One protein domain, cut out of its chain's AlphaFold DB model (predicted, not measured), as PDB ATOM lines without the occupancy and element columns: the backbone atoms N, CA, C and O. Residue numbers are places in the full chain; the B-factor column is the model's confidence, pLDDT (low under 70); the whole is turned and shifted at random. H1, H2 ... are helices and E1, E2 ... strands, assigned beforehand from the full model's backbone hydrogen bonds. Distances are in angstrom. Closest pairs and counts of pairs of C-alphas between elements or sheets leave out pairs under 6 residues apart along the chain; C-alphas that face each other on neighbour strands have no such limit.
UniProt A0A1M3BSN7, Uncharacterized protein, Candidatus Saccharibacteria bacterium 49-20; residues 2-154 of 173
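This is residues 2 to 154 of the 173 residues of an uncharacterized protein of Candidatus Saccharibacteria bacterium 49-20 (UniProt A0A1M3BSN7). Two long helices, H3 and H7, make a V along the length of an elongated, mostly helical body, meeting near the start of H3 and the end of H7. The small hairpin of strands E1 and E2 sits toward the open end of the V, with H4 packed along E2 and H6 beyond H4 and the end of H7, while H2 and H8 lie side by side at the closed end. The 153 printed residues hold eight named helices and two named strands, in the order H1 H2 H3 H4 H5 E1 E2 H6 H7 H8; the sheet E1 - E2 is antiparallel. The whole is compact, with a radius of gyration of the C-alphas of 16.1 A, and spans 44 by 27 by 26 A.

H1, residues 2 to 8, begins with C-alpha 2 at (0.699, -26.629, -2.692). H2 holds residues 14 to 26 and measures 18.6 A. H3, residues 32 to 50, is the longest helix at 27.1 A; its C-alpha 50 is at (-18.091, -45.891, 7.604). H4 holds residues 60 to 70, 15.1 A, and H5 residues 78 to 81. Strands E1, residues 87 to 90, and E2, residues 93 to 96, come next. H6 holds residues 99 to 107, H7 residues 118 to 133 over 22.6 A, and H8 residues 140 to 152 over 17.5 A, with C-alpha 152 at (6.660, -18.466, 13.141).

H1 touches residues 16 to 21 of H2 at a steep tilt of 51 degrees, opposite ways; the closest C-alphas, of Ala 2 and Ser 17, are 5.3 A apart. H2 touches H8 at a shallow tilt of 9 degrees, opposite ways, closest at the C-alphas of Phe 16 and Val 150, 6.2 A. H3 with residues 32 to 36 touches residues 128 to 132 of H7, the hub, at a steep tilt of 43 degrees, opposite ways; C-alphas 32 and 131 are closest, 7.0 A. The closest C-alphas of H3 and E1, of Ala 44 and Phe 88, are 6.5 A apart. H4 touches H6, about perpendicular at 86 degrees, closest at the C-alphas of Arg 68 and Leu 102, 6.3 A. H5 is close to H3 but not clearly touching, with C-alphas 47 and 79 closest, 7.4 A. In the hairpin E1 and E2, N 88 and O 95 are 3.0 A apart and N 95 and O 88 2.8 A, within hydrogen-bond range. H6 and H7 form a helical hairpin, as do H7 and H8. Every O i to N i+4 pair is within hydrogen-bond range in H1, H2, H3, H4, H6, H7 and H8; H5 is too short for one.

The C-alphas farthest apart, of Asp 28 and Lys 109, are 46.1 A apart. The printed part has no cut, and no link between named elements is long. Its mean pLDDT is 87.4, with residues 72 to 76, 139 to 140, 143 to 144, 147 and 149 to 154 under 70.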
ATOM      1  N   ALA A   2       0.621 -27.590  -3.803       72.25
ATOM      2  CA  ALA A   2       0.699 -26.629  -2.692       72.25
ATOM      3  C   ALA A   2      -0.608 -25.846  -2.430       72.25
ATOM      4  O   ALA A   2      -1.003 -25.671  -1.282       72.25
ATOM      5  N   HIS A   3      -1.343 -25.478  -3.488       81.19
ATOM      6  CA  HIS A   3      -2.644 -24.808  -3.372       81.19
ATOM      7  C   HIS A   3      -3.708 -25.623  -2.609       81.19
ATOM      8  O   HIS A   3      -4.504 -25.041  -1.884       81.19
ATOM      9  N   ALA A   4      -3.731 -26.954  -2.738       86.62
ATOM     10  CA  ALA A   4      -4.706 -27.788  -2.031       86.62
ATOM     11  C   ALA A   4      -4.422 -27.814  -0.520       86.62
ATOM     12  O   ALA A   4      -5.322 -27.581   0.279       86.62
ATOM     13  N   LEU A   5      -3.157 -28.006  -0.124       89.81
ATOM     14  CA  LEU A   5      -2.745 -27.931   1.284       89.81
ATOM     15  C   LEU A   5      -2.952 -26.523   1.855       89.81
ATOM     16  O   LEU A   5      -3.413 -26.375   2.984       89.81
ATOM     17  N   GLN A   6      -2.681 -25.488   1.057       88.38
ATOM     18  CA  GLN A   6      -2.952 -24.099   1.413       88.38
ATOM     19  C   GLN A   6      -4.448 -23.867   1.695       88.38
ATOM     20  O   GLN A   6      -4.784 -23.244   2.701       88.38
ATOM     21  N   GLN A   7      -5.337 -24.393   0.846       90.00
ATOM     22  CA  GLN A   7      -6.784 -24.313   1.053       90.00
ATOM     23  C   GLN A   7      -7.219 -25.026   2.333       90.00
ATOM     24  O   GLN A   7      -7.947 -24.433   3.121       90.00
ATOM     25  N   LEU A   8      -6.752 -26.258   2.575       91.56
ATOM     26  CA  LEU A   8      -7.098 -27.014   3.787       91.56
ATOM     27  C   LEU A   8      -6.639 -26.303   5.067       91.56
ATOM     28  O   LEU A   8      -7.369 -26.262   6.056       91.56
ATOM     29  N   LEU A   9      -5.463 -25.678   5.030       90.12
ATOM     30  CA  LEU A   9      -4.946 -24.854   6.123       90.12
ATOM     31  C   LEU A   9      -5.586 -23.457   6.196       90.12
ATOM     32  O   LEU A   9      -5.212 -22.677   7.067       90.12
ATOM     33  N   MET A  10      -6.515 -23.132   5.288       86.75
ATOM     34  CA  MET A  10      -7.154 -21.817   5.147       86.75
ATOM     35  C   MET A  10      -6.147 -20.661   5.102       86.75
ATOM     36  O   MET A  10      -6.347 -19.605   5.702       86.75
ATOM     37  N   ARG A  11      -5.037 -20.870   4.391       81.38
ATOM     38  CA  ARG A  11      -3.974 -19.875   4.248       81.38
ATOM     39  C   ARG A  11      -4.154 -19.088   2.963       81.38
ATOM     40  O   ARG A  11      -4.346 -19.655   1.895       81.38
ATOM     41  N   GLU A  12      -4.038 -17.771   3.042       74.62
ATOM     42  CA  GLU A  12      -4.091 -16.893   1.863       74.62
ATOM     43  C   GLU A  12      -2.700 -16.400   1.442       74.62
ATOM     44  O   GLU A  12      -2.531 -15.835   0.360       74.62
ATOM     45  N   ASP A  13      -1.676 -16.626   2.270       76.38
ATOM     46  CA  ASP A  13      -0.340 -16.118   2.009       76.38
ATOM     47  C   ASP A  13       0.400 -16.926   0.924       76.38
ATOM     48  O   ASP A  13       0.376 -18.154   0.861       76.38
ATOM     49  N   SER A  14       1.095 -16.205   0.042       79.31
ATOM     50  CA  SER A  14       1.917 -16.812  -1.015       79.31
ATOM     51  C   SER A  14       3.252 -17.369  -0.506       79.31
ATOM     52  O   SER A  14       3.965 -18.033  -1.262       79.31
ATOM     53  N   LEU A  15       3.615 -17.096   0.752       80.56
ATOM     54  CA  LEU A  15       4.875 -17.545   1.343       80.56
ATOM     55  C   LEU A  15       4.831 -19.045   1.625       80.56
ATOM     56  O   LEU A  15       5.784 -19.742   1.282       80.56
ATOM     57  N   PHE A  16       3.709 -19.548   2.136       82.56
ATOM     58  CA  PHE A  16       3.483 -20.965   2.379       82.56
ATOM     59  C   PHE A  16       3.617 -21.797   1.101       82.56
ATOM     60  O   PHE A  16       4.413 -22.734   1.049       82.56
ATOM     61  N   SER A  17       2.915 -21.407   0.033       83.69
ATOM     62  CA  SER A  17       3.012 -22.102  -1.257       83.69
ATOM     63  C   SER A  17       4.437 -22.099  -1.813       83.69
ATOM     64  O   SER A  17       4.917 -23.125  -2.287       83.69
ATOM     65  N   ARG A  18       5.167 -20.981  -1.687       86.81
ATOM     66  CA  ARG A  18       6.581 -20.909  -2.093       86.81
ATOM     67  C   ARG A  18       7.486 -21.792  -1.234       86.81
ATOM     68  O   ARG A  18       8.464 -22.326  -1.753       86.81
ATOM     69  N   ALA A  19       7.211 -21.913   0.062       85.62
ATOM     70  CA  ALA A  19       7.968 -22.781   0.955       85.62
ATOM     71  C   ALA A  19       7.760 -24.256   0.588       85.62
ATOM     72  O   ALA A  19       8.750 -24.967   0.418       85.62
ATOM     73  N   LEU A  20       6.515 -24.682   0.352       86.69
ATOM     74  CA  LEU A  20       6.213 -26.029  -0.145       86.69
ATOM     75  C   LEU A  20       6.887 -26.304  -1.493       86.69
ATOM     76  O   LEU A  20       7.559 -27.316  -1.641       86.69
ATOM     77  N   GLU A  21       6.824 -25.374  -2.448       88.94
ATOM     78  CA  GLU A  21       7.529 -25.531  -3.728       88.94
ATOM     79  C   GLU A  21       9.047 -25.686  -3.565       88.94
ATOM     80  O   GLU A  21       9.680 -26.430  -4.314       88.94
ATOM     81  N   LYS A  22       9.661 -24.975  -2.611       88.12
ATOM     82  CA  LYS A  22      11.093 -25.124  -2.317       88.12
ATOM     83  C   LYS A  22      11.395 -26.489  -1.704       88.12
ATOM     84  O   LYS A  22      12.370 -27.112  -2.114       88.12
ATOM     85  N   LEU A  23      10.585 -26.935  -0.746       88.31
ATOM     86  CA  LEU A  23      10.732 -28.245  -0.110       88.31
ATOM     87  C   LEU A  23      10.593 -29.371  -1.135       88.31
ATOM     88  O   LEU A  23      11.451 -30.249  -1.196       88.31
ATOM     89  N   GLU A  24       9.593 -29.275  -2.007       89.50
ATOM     90  CA  GLU A  24       9.363 -30.219  -3.093       89.50
ATOM     91  C   GLU A  24      10.567 -30.271  -4.050       89.50
ATOM     92  O   GLU A  24      11.042 -31.349  -4.394       89.50
ATOM     93  N   ARG A  25      11.178 -29.127  -4.391       89.44
ATOM     94  CA  ARG A  25      12.422 -29.101  -5.187       89.44
ATOM     95  C   ARG A  25      13.619 -29.723  -4.466       89.44
ATOM     96  O   ARG A  25      14.438 -30.358  -5.125       89.44
ATOM     97  N   ILE A  26      13.746 -29.550  -3.148       88.62
ATOM     98  CA  ILE A  26      14.824 -30.174  -2.353       88.62
ATOM     99  C   ILE A  26      14.716 -31.699  -2.420       88.62
ATOM    100  O   ILE A  26      15.731 -32.387  -2.524       88.62
ATOM    101  N   VAL A  27      13.493 -32.230  -2.409       88.19
ATOM    102  CA  VAL A  27      13.245 -33.668  -2.565       88.19
ATOM    103  C   VAL A  27      13.193 -34.124  -4.024       88.19
ATOM    104  O   VAL A  27      12.840 -35.272  -4.266       88.19
ATOM    105  N   ASP A  28      13.609 -33.282  -4.980       88.12
ATOM    106  CA  ASP A  28      13.610 -33.557  -6.430       88.12
ATOM    107  C   ASP A  28      12.216 -33.842  -7.005       88.12
ATOM    108  O   ASP A  28      12.036 -34.628  -7.931       88.12
ATOM    109  N   ASN A  29      11.208 -33.184  -6.443       87.12
ATOM    110  CA  ASN A  29       9.804 -33.328  -6.806       87.12
ATOM    111  C   ASN A  29       9.298 -34.777  -6.695       87.12
ATOM    112  O   ASN A  29       8.564 -35.260  -7.560       87.12
ATOM    113  N   ASP A  30       9.698 -35.476  -5.627       90.56
ATOM    114  CA  ASP A  30       9.288 -36.857  -5.349       90.56
ATOM    115  C   ASP A  30       7.776 -37.005  -5.050       90.56
ATOM    116  O   ASP A  30       7.249 -38.108  -4.936       90.56
ATOM    117  N   GLY A  31       7.023 -35.909  -4.964       91.75
ATOM    118  CA  GLY A  31       5.572 -35.904  -4.841       91.75
ATOM    119  C   GLY A  31       5.085 -36.040  -3.404       91.75
ATOM    120  O   GLY A  31       4.025 -36.637  -3.184       91.75
ATOM    121  N   VAL A  32       5.816 -35.498  -2.425       92.38
ATOM    122  CA  VAL A  32       5.474 -35.613  -0.994       92.38
ATOM    123  C   VAL A  32       4.084 -35.032  -0.722       92.38
ATOM    124  O   VAL A  32       3.227 -35.726  -0.167       92.38
ATOM    125  N   ASP A  33       3.817 -33.817  -1.210       91.75
ATOM    126  CA  ASP A  33       2.503 -33.163  -1.092       91.75
ATOM    127  C   ASP A  33       1.386 -33.976  -1.758       91.75
ATOM    128  O   ASP A  33       0.269 -34.067  -1.249       91.75
ATOM    129  N   THR A  34       1.681 -34.575  -2.916       93.62
ATOM    130  CA  THR A  34       0.702 -35.347  -3.693       93.62
ATOM    131  C   THR A  34       0.262 -36.586  -2.924       93.62
ATOM    132  O   THR A  34      -0.935 -36.861  -2.839       93.62
ATOM    133  N   ARG A  35       1.213 -37.312  -2.325       95.50
ATOM    134  CA  ARG A  35       0.910 -38.482  -1.490       95.50
ATOM    135  C   ARG A  35       0.147 -38.083  -0.231       95.50
ATOM    136  O   ARG A  35      -0.807 -38.761   0.124       95.50
ATOM    137  N   LEU A  36       0.503 -36.962   0.401       95.94
ATOM    138  CA  LEU A  36      -0.239 -36.452   1.558       95.94
ATOM    139  C   LEU A  36      -1.701 -36.140   1.212       95.94
ATOM    140  O   LEU A  36      -2.603 -36.585   1.916       95.94
ATOM    141  N   ILE A  37      -1.958 -35.438   0.106       95.75
ATOM    142  CA  ILE A  37      -3.331 -35.159  -0.344       95.75
ATOM    143  C   ILE A  37      -4.091 -36.450  -0.673       95.75
ATOM    144  O   ILE A  37      -5.273 -36.564  -0.335       95.75
ATOM    145  N   ALA A  38      -3.435 -37.427  -1.303       96.62
ATOM    146  CA  ALA A  38      -4.042 -38.727  -1.574       96.62
ATOM    147  C   ALA A  38      -4.428 -39.454  -0.275       96.62
ATOM    148  O   ALA A  38      -5.555 -39.935  -0.169       96.62
ATOM    149  N   ASP A  39      -3.551 -39.458   0.733       97.12
ATOM    150  CA  ASP A  39      -3.815 -40.080   2.035       97.12
ATOM    151  C   ASP A  39      -4.964 -39.389   2.780       97.12
ATOM    152  O   ASP A  39      -5.837 -40.064   3.329       97.12
ATOM    153  N   ILE A  40      -4.994 -38.051   2.774       97.31
ATOM    154  CA  ILE A  40      -6.086 -37.253   3.353       97.31
ATOM    155  C   ILE A  40      -7.409 -37.608   2.671       97.31
ATOM    156  O   ILE A  40      -8.396 -37.893   3.348       97.31
ATOM    157  N   THR A  41      -7.420 -37.640   1.337       96.75
ATOM    158  CA  THR A  41      -8.615 -37.962   0.541       96.75
ATOM    159  C   THR A  41      -9.105 -39.376   0.836       96.75
ATOM    160  O   THR A  41     -10.294 -39.591   1.061       96.75
ATOM    161  N   HIS A  42      -8.186 -40.344   0.875       96.56
ATOM    162  CA  HIS A  42      -8.495 -41.737   1.166       96.56
ATOM    163  C   HIS A  42      -9.112 -41.889   2.561       96.56
ATOM    164  O   HIS A  42     -10.216 -42.416   2.691       96.56
ATOM    165  N   LYS A  43      -8.455 -41.346   3.594       96.12
ATOM    166  CA  LYS A  43      -8.941 -41.397   4.981       96.12
ATOM    167  C   LYS A  43     -10.295 -40.708   5.150       96.12
ATOM    168  O   LYS A  43     -11.181 -41.273   5.790       96.12
ATOM    169  N   ALA A  44     -10.481 -39.528   4.556       96.31
ATOM    170  CA  ALA A  44     -11.753 -38.814   4.607       96.31
ATOM    171  C   ALA A  44     -12.883 -39.643   3.978       96.31
ATOM    172  O   ALA A  44     -13.937 -39.817   4.586       96.31
ATOM    173  N   HIS A  45     -12.652 -40.211   2.789       96.00
ATOM    174  CA  HIS A  45     -13.636 -41.057   2.116       96.00
ATOM    175  C   HIS A  45     -13.953 -42.335   2.900       96.00
ATOM    176  O   HIS A  45     -15.115 -42.735   2.962       96.00
ATOM    177  N   ASP A  46     -12.952 -42.971   3.503       94.00
ATOM    178  CA  ASP A  46     -13.144 -44.191   4.289       94.00
ATOM    179  C   ASP A  46     -14.007 -43.944   5.526       94.00
ATOM    180  O   ASP A  46     -14.976 -44.676   5.756       94.00
ATOM    181  N   ILE A  47     -13.728 -42.873   6.276       92.94
ATOM    182  CA  ILE A  47     -14.568 -42.488   7.414       92.94
ATOM    183  C   ILE A  47     -15.979 -42.139   6.943       92.94
ATOM    184  O   ILE A  47     -16.942 -42.663   7.502       92.94
ATOM    185  N   THR A  48     -16.128 -41.346   5.882       93.69
ATOM    186  CA  THR A  48     -17.444 -40.984   5.335       93.69
ATOM    187  C   THR A  48     -18.273 -42.215   4.952       93.69
ATOM    188  O   THR A  48     -19.441 -42.317   5.333       93.69
ATOM    189  N   ARG A  49     -17.670 -43.222   4.308       92.69
ATOM    190  CA  ARG A  49     -18.357 -44.494   4.023       92.69
ATOM    191  C   ARG A  49     -18.694 -45.272   5.293       92.69
ATOM    192  O   ARG A  49     -19.762 -45.878   5.367       92.69
ATOM    193  N   SER A  50     -17.828 -45.244   6.308       90.06
ATOM    194  CA  SER A  50     -18.091 -45.891   7.604       90.06
ATOM    195  C   SER A  50     -19.293 -45.279   8.342       90.06
ATOM    196  O   SER A  50     -20.009 -45.993   9.055       90.06
ATOM    197  N   LEU A  51     -19.556 -43.989   8.095       90.25
ATOM    198  CA  LEU A  51     -20.733 -43.233   8.537       90.25
ATOM    199  C   LEU A  51     -21.978 -43.492   7.669       90.25
ATOM    200  O   LEU A  51     -23.036 -42.929   7.936       90.25
ATOM    201  N   ARG A  52     -21.873 -44.366   6.657       91.38
ATOM    202  CA  ARG A  52     -22.915 -44.672   5.658       91.38
ATOM    203  C   ARG A  52     -23.320 -43.471   4.798       91.38
ATOM    204  O   ARG A  52     -24.443 -43.424   4.303       91.38
ATOM    205  N   LEU A  53     -22.400 -42.530   4.610       93.69
ATOM    206  CA  LEU A  53     -22.540 -41.403   3.696       93.69
ATOM    207  C   LEU A  53     -21.741 -41.656   2.411       93.69
ATOM    208  O   LEU A  53     -20.825 -42.482   2.380       93.69
ATOM    209  N   ASP A  54     -22.110 -40.955   1.341       93.62
ATOM    210  CA  ASP A  54     -21.426 -41.029   0.049       93.62
ATOM    211  C   ASP A  54     -20.520 -39.801  -0.122       93.62
ATOM    212  O   ASP A  54     -21.038 -38.690  -0.263       93.62
ATOM    213  N   PRO A  55     -19.184 -39.968  -0.163       90.31
ATOM    214  CA  PRO A  55     -18.270 -38.841  -0.309       90.31
ATOM    215  C   PRO A  55     -18.510 -37.983  -1.556       90.31
ATOM    216  O   PRO A  55     -18.140 -36.815  -1.556       90.31
ATOM    217  N   ALA A  56     -19.115 -38.543  -2.611       90.31
ATOM    218  CA  ALA A  56     -19.381 -37.817  -3.851       90.31
ATOM    219  C   ALA A  56     -20.654 -36.955  -3.807       90.31
ATOM    220  O   ALA A  56     -20.829 -36.104  -4.674       90.31
ATOM    221  N   ASN A  57     -21.548 -37.196  -2.842       91.94
ATOM    222  CA  ASN A  57     -22.888 -36.601  -2.807       91.94
ATOM    223  C   ASN A  57     -23.254 -35.974  -1.454       91.94
ATOM    224  O   ASN A  57     -24.361 -35.463  -1.302       91.94
ATOM    225  N   SER A  58     -22.368 -36.043  -0.462       93.62
ATOM    226  CA  SER A  58     -22.589 -35.458   0.858       93.62
ATOM    227  C   SER A  58     -22.001 -34.057   0.966       93.62
ATOM    228  O   SER A  58     -20.875 -33.791   0.552       93.62
ATOM    229  N   THR A  59     -22.764 -33.171   1.593       95.44
ATOM    230  CA  THR A  59     -22.342 -31.808   1.923       95.44
ATOM    231  C   THR A  59     -21.465 -31.791   3.173       95.44
ATOM    232  O   THR A  59     -21.586 -32.653   4.047       95.44
ATOM    233  N   GLY A  60     -20.628 -30.761   3.334       95.31
ATOM    234  CA  GLY A  60     -19.789 -30.631   4.529       95.31
ATOM    235  C   GLY A  60     -20.592 -30.609   5.837       95.31
ATOM    236  O   GLY A  60     -20.167 -31.196   6.833       95.31
ATOM    237  N   ALA A  61     -21.783 -30.000   5.828       95.88
ATOM    238  CA  ALA A  61     -22.669 -29.948   6.990       95.88
ATOM    239  C   ALA A  61     -23.204 -31.334   7.390       95.88
ATOM    240  O   ALA A  61     -23.276 -31.638   8.582       95.88
ATOM    241  N   GLU A  62     -23.543 -32.186   6.417       95.88
ATOM    242  CA  GLU A  62     -23.971 -33.570   6.664       95.88
ATOM    243  C   GLU A  62     -22.826 -34.412   7.226       95.88
ATOM    244  O   GLU A  62     -23.020 -35.113   8.222       95.88
ATOM    245  N   ILE A  63     -21.624 -34.291   6.647       96.19
ATOM    246  CA  ILE A  63     -20.426 -34.976   7.151       96.19
ATOM    247  C   ILE A  63     -20.145 -34.561   8.596       96.19
ATOM    248  O   ILE A  63     -19.988 -35.413   9.468       96.19
ATOM    249  N   TYR A  64     -20.136 -33.258   8.878       95.88
ATOM    250  CA  TYR A  64     -19.904 -32.739  10.224       95.88
ATOM    251  C   TYR A  64     -20.958 -33.226  11.226       95.88
ATOM    252  O   TYR A  64     -20.613 -33.660  12.327       95.88
ATOM    253  N   ALA A  65     -22.242 -33.196  10.858       94.25
ATOM    254  CA  ALA A  65     -23.313 -33.687  11.719       94.25
ATOM    255  C   ALA A  65     -23.171 -35.190  12.011       94.25
ATOM    256  O   ALA A  65     -23.365 -35.613  13.154       94.25
ATOM    257  N   ALA A  66     -22.787 -35.988  11.013       93.25
ATOM    258  CA  ALA A  66     -22.549 -37.415  11.184       93.25
ATOM    259  C   ALA A  66     -21.325 -37.700  12.067       93.25
ATOM    260  O   ALA A  66     -21.430 -38.512  12.984       93.25
ATOM    261  N   LEU A  67     -20.211 -36.984  11.878       93.19
ATOM    262  CA  LEU A  67     -19.026 -37.077  12.744       93.19
ATOM    263  C   LEU A  67     -19.363 -36.726  14.203       93.19
ATOM    264  O   LEU A  67     -18.988 -37.447  15.126       93.19
ATOM    265  N   ARG A  68     -20.147 -35.663  14.418       90.81
ATOM    266  CA  ARG A  68     -20.650 -35.256  15.741       90.81
ATOM    267  C   ARG A  68     -21.567 -36.292  16.390       90.81
ATOM    268  O   ARG A  68     -21.559 -36.427  17.609       90.81
ATOM    269  N   GLY A  69     -22.383 -36.994  15.609       87.81
ATOM    270  CA  GLY A  69     -23.196 -38.103  16.115       87.81
ATOM    271  C   GLY A  69     -22.351 -39.332  16.458       87.81
ATOM    272  O   GLY A  69     -22.642 -40.036  17.421       87.81
ATOM    273  N   HIS A  70     -21.284 -39.557  15.695       83.88
ATOM    274  CA  HIS A  70     -20.397 -40.713  15.813       83.88
ATOM    275  C   HIS A  70     -19.529 -40.690  17.073       83.88
ATOM    276  O   HIS A  70     -19.347 -41.735  17.687       83.88
ATOM    277  N   ILE A  71     -19.064 -39.517  17.520       82.94
ATOM    278  CA  ILE A  71     -18.306 -39.389  18.783       82.94
ATOM    279  C   ILE A  71     -19.126 -39.751  20.033       82.94
ATOM    280  O   ILE A  71     -18.549 -40.037  21.074       82.94
ATOM    281  N   GLY A  72     -20.461 -39.728  19.950       68.62
ATOM    282  CA  GLY A  72     -21.349 -40.101  21.055       68.62
ATOM    283  C   GLY A  72     -21.653 -41.600  21.141       68.62
ATOM    284  O   GLY A  72     -22.356 -42.013  22.060       68.62
ATOM    285  N   ALA A  73     -21.177 -42.401  20.181       67.31
ATOM    286  CA  ALA A  73     -21.361 -43.847  20.137       67.31
ATOM    287  C   ALA A  73     -20.010 -44.534  20.410       67.31
ATOM    288  O   ALA A  73     -19.150 -44.577  19.532       67.31
ATOM    289  N   ASP A  74     -19.834 -45.048  21.633       61.31
ATOM    290  CA  ASP A  74     -18.557 -45.497  22.227       61.31
ATOM    291  C   ASP A  74     -17.665 -46.387  21.331       61.31
ATOM    292  O   ASP A  74     -16.440 -46.305  21.400       61.31
ATOM    293  N   ASP A  75     -18.238 -47.191  20.434       60.44
ATOM    294  CA  ASP A  75     -17.504 -48.240  19.710       60.44
ATOM    295  C   ASP A  75     -16.676 -47.761  18.501       60.44
ATOM    296  O   ASP A  75     -16.062 -48.583  17.817       60.44
ATOM    297  N   ARG A  76     -16.688 -46.467  18.146       65.50
ATOM    298  CA  ARG A  76     -16.108 -46.021  16.858       65.50
ATOM    299  C   ARG A  76     -15.171 -44.815  16.909       65.50
ATOM    300  O   ARG A  76     -14.783 -44.300  15.856       65.50
ATOM    301  N   ILE A  77     -14.762 -44.404  18.105       75.69
ATOM    302  CA  ILE A  77     -13.788 -43.321  18.311       75.69
ATOM    303  C   ILE A  77     -12.405 -43.700  17.761       75.69
ATOM    304  O   ILE A  77     -11.706 -42.847  17.221       75.69
ATOM    305  N   GLU A  78     -12.032 -44.984  17.811       80.69
ATOM    306  CA  GLU A  78     -10.718 -45.468  17.359       80.69
ATOM    307  C   GLU A  78     -10.397 -45.097  15.907       80.69
ATOM    308  O   GLU A  78      -9.266 -44.735  15.593       80.69
ATOM    309  N   ALA A  79     -11.399 -45.124  15.023       80.50
ATOM    310  CA  ALA A  79     -11.213 -44.771  13.619       80.50
ATOM    311  C   ALA A  79     -10.815 -43.293  13.433       80.50
ATOM    312  O   ALA A  79     -10.090 -42.975  12.493       80.50
ATOM    313  N   LEU A  80     -11.253 -42.411  14.341       86.12
ATOM    314  CA  LEU A  80     -10.939 -40.981  14.305       86.12
ATOM    315  C   LEU A  80      -9.557 -40.655  14.882       86.12
ATOM    316  O   LEU A  80      -8.956 -39.660  14.488       86.12
ATOM    317  N   LEU A  81      -9.001 -41.510  15.747       85.69
ATOM    318  CA  LEU A  81      -7.643 -41.325  16.283       85.69
ATOM    319  C   LEU A  81      -6.567 -41.368  15.185       85.69
ATOM    320  O   LEU A  81      -5.477 -40.837  15.348       85.69
ATOM    321  N   ALA A  82      -6.858 -42.001  14.046       86.56
ATOM    322  CA  ALA A  82      -5.949 -42.062  12.904       86.56
ATOM    323  C   ALA A  82      -6.182 -40.939  11.874       86.56
ATOM    324  O   ALA A  82      -5.609 -40.996  10.774       86.56
ATOM    325  N   THR A  83      -7.047 -39.964  12.182       93.62
ATOM    326  CA  THR A  83      -7.457 -38.883  11.270       93.62
ATOM    327  C   THR A  83      -7.215 -37.485  11.830       93.62
ATOM    328  O   THR A  83      -7.780 -36.521  11.323       93.62
ATOM    329  N   ASP A  84      -6.332 -37.343  12.820       94.12
ATOM    330  CA  ASP A  84      -6.061 -36.062  13.484       94.12
ATOM    331  C   ASP A  84      -5.639 -34.941  12.525       94.12
ATOM    332  O   ASP A  84      -5.996 -33.788  12.743       94.12
ATOM    333  N   TYR A  85      -4.914 -35.268  11.452       95.94
ATOM    334  CA  TYR A  85      -4.448 -34.318  10.435       95.94
ATOM    335  C   TYR A  85      -5.393 -34.183   9.226       95.94
ATOM    336  O   TYR A  85      -5.070 -33.506   8.248       95.94
ATOM    337  N   VAL A  86      -6.544 -34.862   9.244       97.50
ATOM    338  CA  VAL A  86      -7.456 -34.918   8.098       97.50
ATOM    339  C   VAL A  86      -8.401 -33.718   8.126       97.50
ATOM    340  O   VAL A  86      -9.306 -33.608   8.955       97.50
ATOM    341  N   LEU A  87      -8.200 -32.844   7.144       97.00
ATOM    342  CA  LEU A  87      -9.125 -31.802   6.713       97.00
ATOM    343  C   LEU A  87      -9.559 -32.135   5.291       97.00
ATOM    344  O   LEU A  87      -8.713 -32.439   4.452       97.00
ATOM    345  N   PHE A  88     -10.853 -32.064   4.995       96.56
ATOM    346  CA  PHE A  88     -11.340 -32.351   3.646       96.56
ATOM    347  C   PHE A  88     -12.392 -31.348   3.193       96.56
ATOM    348  O   PHE A  88     -13.219 -30.910   3.991       96.56
ATOM    349  N   SER A  89     -12.347 -30.980   1.911       94.56
ATOM    350  CA  SER A  89     -13.305 -30.055   1.312       94.56
ATOM    351  C   SER A  89     -14.448 -30.824   0.655       94.56
ATOM    352  O   SER A  89     -14.220 -31.590  -0.277       94.56
ATOM    353  N   TYR A  90     -15.669 -30.588   1.125       92.62
ATOM    354  CA  TYR A  90     -16.908 -31.064   0.514       92.62
ATOM    355  C   TYR A  90     -17.632 -29.857  -0.081       92.62
ATOM    356  O   TYR A  90     -18.069 -28.982   0.663       92.62
ATOM    357  N   ASP A  91     -17.704 -29.767  -1.411       86.25
ATOM    358  CA  ASP A  91     -18.311 -28.639  -2.140       86.25
ATOM    359  C   ASP A  91     -17.820 -27.242  -1.704       86.25
ATOM    360  O   ASP A  91     -18.554 -26.256  -1.722       86.25
ATOM    361  N   GLY A  92     -16.537 -27.141  -1.339       86.94
ATOM    362  CA  GLY A  92     -15.907 -25.894  -0.892       86.94
ATOM    363  C   GLY A  92     -15.926 -25.683   0.623       86.94
ATOM    364  O   GLY A  92     -15.174 -24.843   1.112       86.94
ATOM    365  N   ASP A  93     -16.679 -26.484   1.378       92.44
ATOM    366  CA  ASP A  93     -16.679 -26.436   2.838       92.44
ATOM    367  C   ASP A  93     -15.632 -27.378   3.434       92.44
ATOM    368  O   ASP A  93     -15.635 -28.580   3.174       92.44
ATOM    369  N   ILE A  94     -14.748 -26.847   4.278       95.56
ATOM    370  CA  ILE A  94     -13.696 -27.637   4.933       95.56
ATOM    371  C   ILE A  94     -14.232 -28.275   6.214       95.56
ATOM    372  O   ILE A  94     -14.749 -27.587   7.096       95.56
ATOM    373  N   VAL A  95     -14.078 -29.586   6.344       96.81
ATOM    374  CA  VAL A  95     -14.490 -30.355   7.522       96.81
ATOM    375  C   VAL A  95     -13.261 -30.939   8.207       96.81
ATOM    376  O   VAL A  95     -12.430 -31.569   7.552       96.81
ATOM    377  N   SER A  96     -13.164 -30.725   9.519       96.88
ATOM    378  CA  SER A  96     -12.179 -31.368  10.389       96.88
ATOM    379  C   SER A  96     -12.667 -32.757  10.802       96.88
ATOM    380  O   SER A  96     -13.816 -32.921  11.219       96.88
ATOM    381  N   PHE A  97     -11.789 -33.752  10.680       96.25
ATOM    382  CA  PHE A  97     -11.985 -35.113  11.195       96.25
ATOM    383  C   PHE A  97     -11.212 -35.329  12.508       96.25
ATOM    384  O   PHE A  97     -11.124 -36.453  13.002       96.25
ATOM    385  N   ASN A  98     -10.639 -34.263  13.071       95.50
ATOM    386  CA  ASN A  98      -9.886 -34.312  14.311       95.50
ATOM    387  C   ASN A  98     -10.836 -34.472  15.505       95.50
ATOM    388  O   ASN A  98     -11.795 -33.714  15.668       95.50
ATOM    389  N   LEU A  99     -10.553 -35.456  16.360       93.50
ATOM    390  CA  LEU A  99     -11.410 -35.783  17.498       93.50
ATOM    391  C   LEU A  99     -11.524 -34.624  18.500       93.50
ATOM    392  O   LEU A  99     -12.599 -34.407  19.058       93.50
ATOM    393  N   ILE A 100     -10.444 -33.870  18.717       93.12
ATOM    394  CA  ILE A 100     -10.423 -32.760  19.675       93.12
ATOM    395  C   ILE A 100     -11.299 -31.611  19.169       93.12
ATOM    396  O   ILE A 100     -12.133 -31.130  19.933       93.12
ATOM    397  N   ASP A 101     -11.197 -31.238  17.886       95.19
ATOM    398  CA  ASP A 101     -12.091 -30.232  17.284       95.19
ATOM    399  C   ASP A 101     -13.570 -30.637  17.451       95.19
ATOM    400  O   ASP A 101     -14.393 -29.847  17.916       95.19
ATOM    401  N   LEU A 102     -13.907 -31.898  17.149       93.69
ATOM    402  CA  LEU A 102     -15.278 -32.412  17.261       93.69
ATOM    403  C   LEU A 102     -15.802 -32.391  18.708       93.69
ATOM    404  O   LEU A 102     -16.959 -32.023  18.940       93.69
ATOM    405  N   LEU A 103     -14.967 -32.776  19.679       92.12
ATOM    406  CA  LEU A 103     -15.310 -32.771  21.103       92.12
ATOM    407  C   LEU A 103     -15.470 -31.350  21.645       92.12
ATOM    408  O   LEU A 103     -16.446 -31.071  22.348       92.12
ATOM    409  N   GLU A 104     -14.557 -30.440  21.302       93.06
ATOM    410  CA  GLU A 104     -14.661 -29.031  21.678       93.06
ATOM    411  C   GLU A 104     -15.924 -28.396  21.102       93.06
ATOM    412  O   GLU A 104     -16.634 -27.670  21.802       93.06
ATOM    413  N   ASP A 105     -16.240 -28.682  19.844       94.44
ATOM    414  CA  ASP A 105     -17.425 -28.140  19.198       94.44
ATOM    415  C   ASP A 105     -18.714 -28.685  19.810       94.44
ATOM    416  O   ASP A 105     -19.674 -27.928  19.997       94.44
ATOM    417  N   ALA A 106     -18.744 -29.975  20.154       91.19
ATOM    418  CA  ALA A 106     -19.857 -30.588  20.874       91.19
ATOM    419  C   ALA A 106     -20.038 -29.965  22.267       91.19
ATOM    420  O   ALA A 106     -21.150 -29.555  22.615       91.19
ATOM    421  N   HIS A 107     -18.951 -29.826  23.031       90.81
ATOM    422  CA  HIS A 107     -18.957 -29.224  24.365       90.81
ATOM    423  C   HIS A 107     -19.442 -27.768  24.336       90.81
ATOM    424  O   HIS A 107     -20.316 -27.377  25.111       90.81
ATOM    425  N   ASN A 108     -18.935 -26.983  23.383       93.62
ATOM    426  CA  ASN A 108     -19.260 -25.566  23.225       93.62
ATOM    427  C   ASN A 108     -20.548 -25.312  22.423       93.62
ATOM    428  O   ASN A 108     -20.891 -24.158  22.163       93.62
ATOM    429  N   LYS A 109     -21.274 -26.369  22.027       92.31
ATOM    430  CA  LYS A 109     -22.510 -26.303  21.224       92.31
ATOM    431  C   LYS A 109     -22.351 -25.484  19.934       92.31
ATOM    432  O   LYS A 109     -23.281 -24.796  19.510       92.31
ATOM    433  N   ARG A 110     -21.183 -25.571  19.298       94.44
ATOM    434  CA  ARG A 110     -20.905 -24.918  18.013       94.44
ATOM    435  C   ARG A 110     -21.725 -25.575  16.894       94.44
ATOM    436  O   ARG A 110     -21.896 -26.801  16.865       94.44
ATOM    437  N   SER A 111     -22.295 -24.750  16.021       94.62
ATOM    438  CA  SER A 111     -22.902 -25.139  14.751       94.62
ATOM    439  C   SER A 111     -21.819 -25.437  13.712       94.62
ATOM    440  O   SER A 111     -20.629 -25.301  13.977       94.62
ATOM    441  N   PHE A 112     -22.234 -25.847  12.512       95.31
ATOM    442  CA  PHE A 112     -21.302 -26.010  11.405       95.31
ATOM    443  C   PHE A 112     -20.548 -24.702  11.129       95.31
ATOM    444  O   PHE A 112     -19.327 -24.693  11.151       95.31
ATOM    445  N   ASP A 113     -21.241 -23.576  10.965       94.25
ATOM    446  CA  ASP A 113     -20.624 -22.303  10.547       94.25
ATOM    447  C   ASP A 113     -19.627 -21.693  11.550       94.25
ATOM    448  O   ASP A 113     -18.870 -20.796  11.186       94.25
ATOM    449  N   ASN A 114     -19.623 -22.143  12.810       93.81
ATOM    450  CA  ASN A 114     -18.700 -21.668  13.848       93.81
ATOM    451  C   ASN A 114     -17.870 -22.796  14.492       93.81
ATOM    452  O   ASN A 114     -17.397 -22.633  15.620       93.81
ATOM    453  N   ARG A 115     -17.719 -23.918  13.779       94.38
ATOM    454  CA  ARG A 115     -16.881 -25.070  14.142       94.38
ATOM    455  C   ARG A 115     -15.394 -24.710  14.230       94.38
ATOM    456  O   ARG A 115     -14.940 -23.788  13.551       94.38
ATOM    457  N   SER A 116     -14.638 -25.454  15.032       92.25
ATOM    458  CA  SER A 116     -13.176 -25.368  15.071       92.25
ATOM    459  C   SER A 116     -12.546 -26.199  13.960       92.25
ATOM    460  O   SER A 116     -13.031 -27.271  13.607       92.25
ATOM    461  N   LEU A 117     -11.432 -25.701  13.427       95.19
ATOM    462  CA  LEU A 117     -10.511 -26.453  12.570       95.19
ATOM    463  C   LEU A 117      -9.077 -26.417  13.132       95.19
ATOM    464  O   LEU A 117      -8.142 -26.859  12.469       95.19
ATOM    465  N   GLU A 118      -8.885 -25.817  14.309       92.81
ATOM    466  CA  GLU A 118      -7.571 -25.414  14.808       92.81
ATOM    467  C   GLU A 118      -6.661 -26.621  15.054       92.81
ATOM    468  O   GLU A 118      -5.501 -26.628  14.626       92.81
ATOM    469  N   HIS A 119      -7.181 -27.659  15.715       94.56
ATOM    470  CA  HIS A 119      -6.385 -28.838  16.052       94.56
ATOM    471  C   HIS A 119      -6.029 -29.634  14.805       94.56
ATOM    472  O   HIS A 119      -4.872 -30.035  14.653       94.56
ATOM    473  N   ALA A 120      -6.965 -29.780  13.867       95.94
ATOM    474  CA  ALA A 120      -6.680 -30.424  12.591       95.94
ATOM    475  C   ALA A 120      -5.661 -29.655  11.745       95.94
ATOM    476  O   ALA A 120      -4.786 -30.266  11.136       95.94
ATOM    477  N   GLN A 121      -5.725 -28.321  11.719       94.56
ATOM    478  CA  GLN A 121      -4.756 -27.498  10.986       94.56
ATOM    479  C   GLN A 121      -3.354 -27.614  11.588       94.56
ATOM    480  O   GLN A 121      -2.372 -27.737  10.852       94.56
ATOM    481  N   ARG A 122      -3.255 -27.629  12.923       91.44
ATOM    482  CA  ARG A 122      -1.993 -27.855  13.636       91.44
ATOM    483  C   ARG A 122      -1.436 -29.253  13.358       91.44
ATOM    484  O   ARG A 122      -0.256 -29.380  13.036       91.44
ATOM    485  N   ALA A 123      -2.276 -30.284  13.416       94.75
ATOM    486  CA  ALA A 123      -1.883 -31.657  13.109       94.75
ATOM    487  C   ALA A 123      -1.456 -31.825  11.640       94.75
ATOM    488  O   ALA A 123      -0.437 -32.457  11.371       94.75
ATOM    489  N   LEU A 124      -2.166 -31.203  10.693       94.69
ATOM    490  CA  LEU A 124      -1.793 -31.187   9.276       94.69
ATOM    491  C   LEU A 124      -0.446 -30.501   9.046       94.69
ATOM    492  O   LEU A 124       0.371 -31.012   8.282       94.69
ATOM    493  N   MET A 125      -0.177 -29.388   9.729       90.94
ATOM    494  CA  MET A 125       1.144 -28.763   9.671       90.94
ATOM    495  C   MET A 125       2.232 -29.705  10.201       90.94
ATOM    496  O   MET A 125       3.257 -29.885   9.545       90.94
ATOM    497  N   GLY A 126       1.988 -30.358  11.341       90.25
ATOM    498  CA  GLY A 126       2.898 -31.360  11.899       90.25
ATOM    499  C   GLY A 126       3.181 -32.513  10.933       90.25
ATOM    500  O   GLY A 126       4.333 -32.908  10.771       90.25
ATOM    501  N   GLU A 127       2.157 -33.002  10.232       94.12
ATOM    502  CA  GLU A 127       2.286 -34.072   9.239       94.12
ATOM    503  C   GLU A 127       3.112 -33.632   8.015       94.12
ATOM    504  O   GLU A 127       3.979 -34.376   7.553       94.12
ATOM    505  N   ILE A 128       2.910 -32.405   7.517       91.06
ATOM    506  CA  ILE A 128       3.741 -31.821   6.447       91.06
ATOM    507  C   ILE A 128       5.204 -31.783   6.893       91.06
ATOM    508  O   ILE A 128       6.086 -32.268   6.181       91.06
ATOM    509  N   ILE A 129       5.462 -31.248   8.092       88.06
ATOM    510  CA  ILE A 129       6.813 -31.162   8.652       88.06
ATOM    511  C   ILE A 129       7.435 -32.554   8.748       88.06
ATOM    512  O   ILE A 129       8.556 -32.768   8.280       88.06
ATOM    513  N   HIS A 130       6.706 -33.514   9.315       89.62
ATOM    514  CA  HIS A 130       7.174 -34.880   9.505       89.62
ATOM    515  C   HIS A 130       7.556 -35.555   8.182       89.62
ATOM    516  O   HIS A 130       8.643 -36.126   8.077       89.62
ATOM    517  N   ARG A 131       6.710 -35.456   7.150       92.00
ATOM    518  CA  ARG A 131       6.969 -36.091   5.850       92.00
ATOM    519  C   ARG A 131       8.175 -35.506   5.134       92.00
ATOM    520  O   ARG A 131       8.976 -36.266   4.594       92.00
ATOM    521  N   TYR A 132       8.328 -34.184   5.151       89.31
ATOM    522  CA  TYR A 132       9.494 -33.557   4.537       89.31
ATOM    523  C   TYR A 132      10.766 -33.832   5.329       89.31
ATOM    524  O   TYR A 132      11.765 -34.167   4.720       89.31
ATOM    525  N   THR A 133      10.750 -33.751   6.662       85.69
ATOM    526  CA  THR A 133      11.946 -34.027   7.488       85.69
ATOM    527  C   THR A 133      12.390 -35.488   7.454       85.69
ATOM    528  O   THR A 133      13.584 -35.766   7.542       85.69
ATOM    529  N   SER A 134      11.451 -36.422   7.286       87.94
ATOM    530  CA  SER A 134      11.739 -37.862   7.213       87.94
ATOM    531  C   SER A 134      12.182 -38.326   5.821       87.94
ATOM    532  O   SER A 134      12.483 -39.506   5.631       87.94
ATOM    533  N   HIS A 135      12.212 -37.437   4.826       89.25
ATOM    534  CA  HIS A 135      12.568 -37.802   3.463       89.25
ATOM    535  C   HIS A 135      14.083 -38.049   3.327       89.25
ATOM    536  O   HIS A 135      14.914 -37.294   3.820       89.25
ATOM    537  N   ALA A 136      14.494 -39.083   2.586       82.31
ATOM    538  CA  ALA A 136      15.911 -39.471   2.500       82.31
ATOM    539  C   ALA A 136      16.832 -38.386   1.900       82.31
ATOM    540  O   ALA A 136      18.042 -38.399   2.112       82.31
ATOM    541  N   ARG A 137      16.260 -37.457   1.124       78.56
ATOM    542  CA  ARG A 137      16.985 -36.369   0.440       78.56
ATOM    543  C   ARG A 137      17.023 -35.058   1.222       78.56
ATOM    544  O   ARG A 137      17.627 -34.096   0.758       78.56
ATOM    545  N   THR A 138      16.384 -34.992   2.384       74.69
ATOM    546  CA  THR A 138      16.347 -33.765   3.178       74.69
ATOM    547  C   THR A 138      17.417 -33.763   4.248       74.69
ATOM    548  O   THR A 138      17.539 -34.701   5.031       74.69
ATOM    549  N   HIS A 139      18.168 -32.665   4.322       69.81
ATOM    550  CA  HIS A 139      18.966 -32.368   5.499       69.81
ATOM    551  C   HIS A 139      18.080 -31.644   6.523       69.81
ATOM    552  O   HIS A 139      17.581 -30.548   6.253       69.81
ATOM    553  N   ASP A 140      17.877 -32.278   7.680       63.88
ATOM    554  CA  ASP A 140      16.955 -31.853   8.743       63.88
ATOM    555  C   ASP A 140      17.038 -30.347   9.105       63.88
ATOM    556  O   ASP A 140      15.988 -29.705   9.163       63.88
ATOM    557  N   PRO A 141      18.221 -29.701   9.217       70.19
ATOM    558  CA  PRO A 141      18.307 -28.275   9.557       70.19
ATOM    559  C   PRO A 141      17.725 -27.333   8.492       70.19
ATOM    560  O   PRO A 141      17.116 -26.320   8.829       70.19
ATOM    561  N   THR A 142      17.895 -27.646   7.203       71.88
ATOM    562  CA  THR A 142      17.407 -26.799   6.099       71.88
ATOM    563  C   THR A 142      15.891 -26.872   5.983       71.88
ATOM    564  O   THR A 142      15.226 -25.856   5.783       71.88
ATOM    565  N   VAL A 143      15.341 -28.074   6.146       69.69
ATOM    566  CA  VAL A 143      13.896 -28.303   6.122       69.69
ATOM    567  C   VAL A 143      13.232 -27.685   7.344       69.69
ATOM    568  O   VAL A 143      12.259 -26.950   7.188       69.69
ATOM    569  N   ARG A 144      13.805 -27.880   8.539       69.06
ATOM    570  CA  ARG A 144      13.324 -27.223   9.760       69.06
ATOM    571  C   ARG A 144      13.369 -25.706   9.654       69.06
ATOM    572  O   ARG A 144      12.398 -25.086  10.046       69.06
ATOM    573  N   GLY A 145      14.415 -25.107   9.084       74.94
ATOM    574  CA  GLY A 145      14.483 -23.651   8.900       74.94
ATOM    575  C   GLY A 145      13.357 -23.103   8.015       74.94
ATOM    576  O   GLY A 145      12.669 -22.163   8.403       74.94
ATOM    577  N   LEU A 146      13.109 -23.735   6.863       74.00
ATOM    578  CA  LEU A 146      12.024 -23.337   5.954       74.00
ATOM    579  C   LEU A 146      10.637 -23.514   6.586       74.00
ATOM    580  O   LEU A 146       9.749 -22.691   6.373       74.00
ATOM    581  N   LEU A 147      10.447 -24.580   7.361       68.94
ATOM    582  CA  LEU A 147       9.177 -24.866   8.025       68.94
ATOM    583  C   LEU A 147       8.966 -24.012   9.278       68.94
ATOM    584  O   LEU A 147       7.848 -23.589   9.535       68.94
ATOM    585  N   GLN A 148      10.030 -23.688  10.009       72.12
ATOM    586  CA  GLN A 148       9.984 -22.792  11.160       72.12
ATOM    587  C   GLN A 148       9.712 -21.349  10.720       72.12
ATOM    588  O   GLN A 148       8.967 -20.650  11.393       72.12
ATOM    589  N   GLU A 149      10.226 -20.907   9.566       69.69
ATOM    590  CA  GLU A 149       9.795 -19.642   8.951       69.69
ATOM    591  C   GLU A 149       8.290 -19.659   8.653       69.69
ATOM    592  O   GLU A 149       7.587 -18.698   8.955       69.69
ATOM    593  N   VAL A 150       7.772 -20.766   8.115       68.25
ATOM    594  CA  VAL A 150       6.337 -20.939   7.854       68.25
ATOM    595  C   VAL A 150       5.508 -20.955   9.141       68.25
ATOM    596  O   VAL A 150       4.412 -20.403   9.140       68.25
ATOM    597  N   GLU A 151       5.999 -21.571  10.215       66.44
ATOM    598  CA  GLU A 151       5.310 -21.712  11.504       66.44
ATOM    599  C   GLU A 151       5.361 -20.420  12.340       66.44
ATOM    600  O   GLU A 151       4.335 -19.966  12.843       66.44
ATOM    601  N   LEU A 152       6.505 -19.736  12.412       63.38
ATOM    602  CA  LEU A 152       6.660 -18.466  13.141       63.38
ATOM    603  C   LEU A 152       5.845 -17.324  12.526       63.38
ATOM    604  O   LEU A 152       5.390 -16.424  13.231       63.38
ATOM    605  N   LEU A 153       5.601 -17.366  11.217       53.66
ATOM    606  CA  LEU A 153       4.685 -16.437  10.556       53.66
ATOM    607  C   LEU A 153       3.209 -16.682  10.937       53.66
ATOM    608  O   LEU A 153       2.346 -15.906  10.532       53.66
ATOM    609  N   THR A 154       2.912 -17.729  11.721       51.47
ATOM    610  CA  THR A 154       1.544 -18.203  12.014       51.47
ATOM    611  C   THR A 154       1.129 -18.112  13.474       51.47
ATOM    612  O   THR A 154      -0.055 -18.246  13.769       51.47
TER     613      THR A 154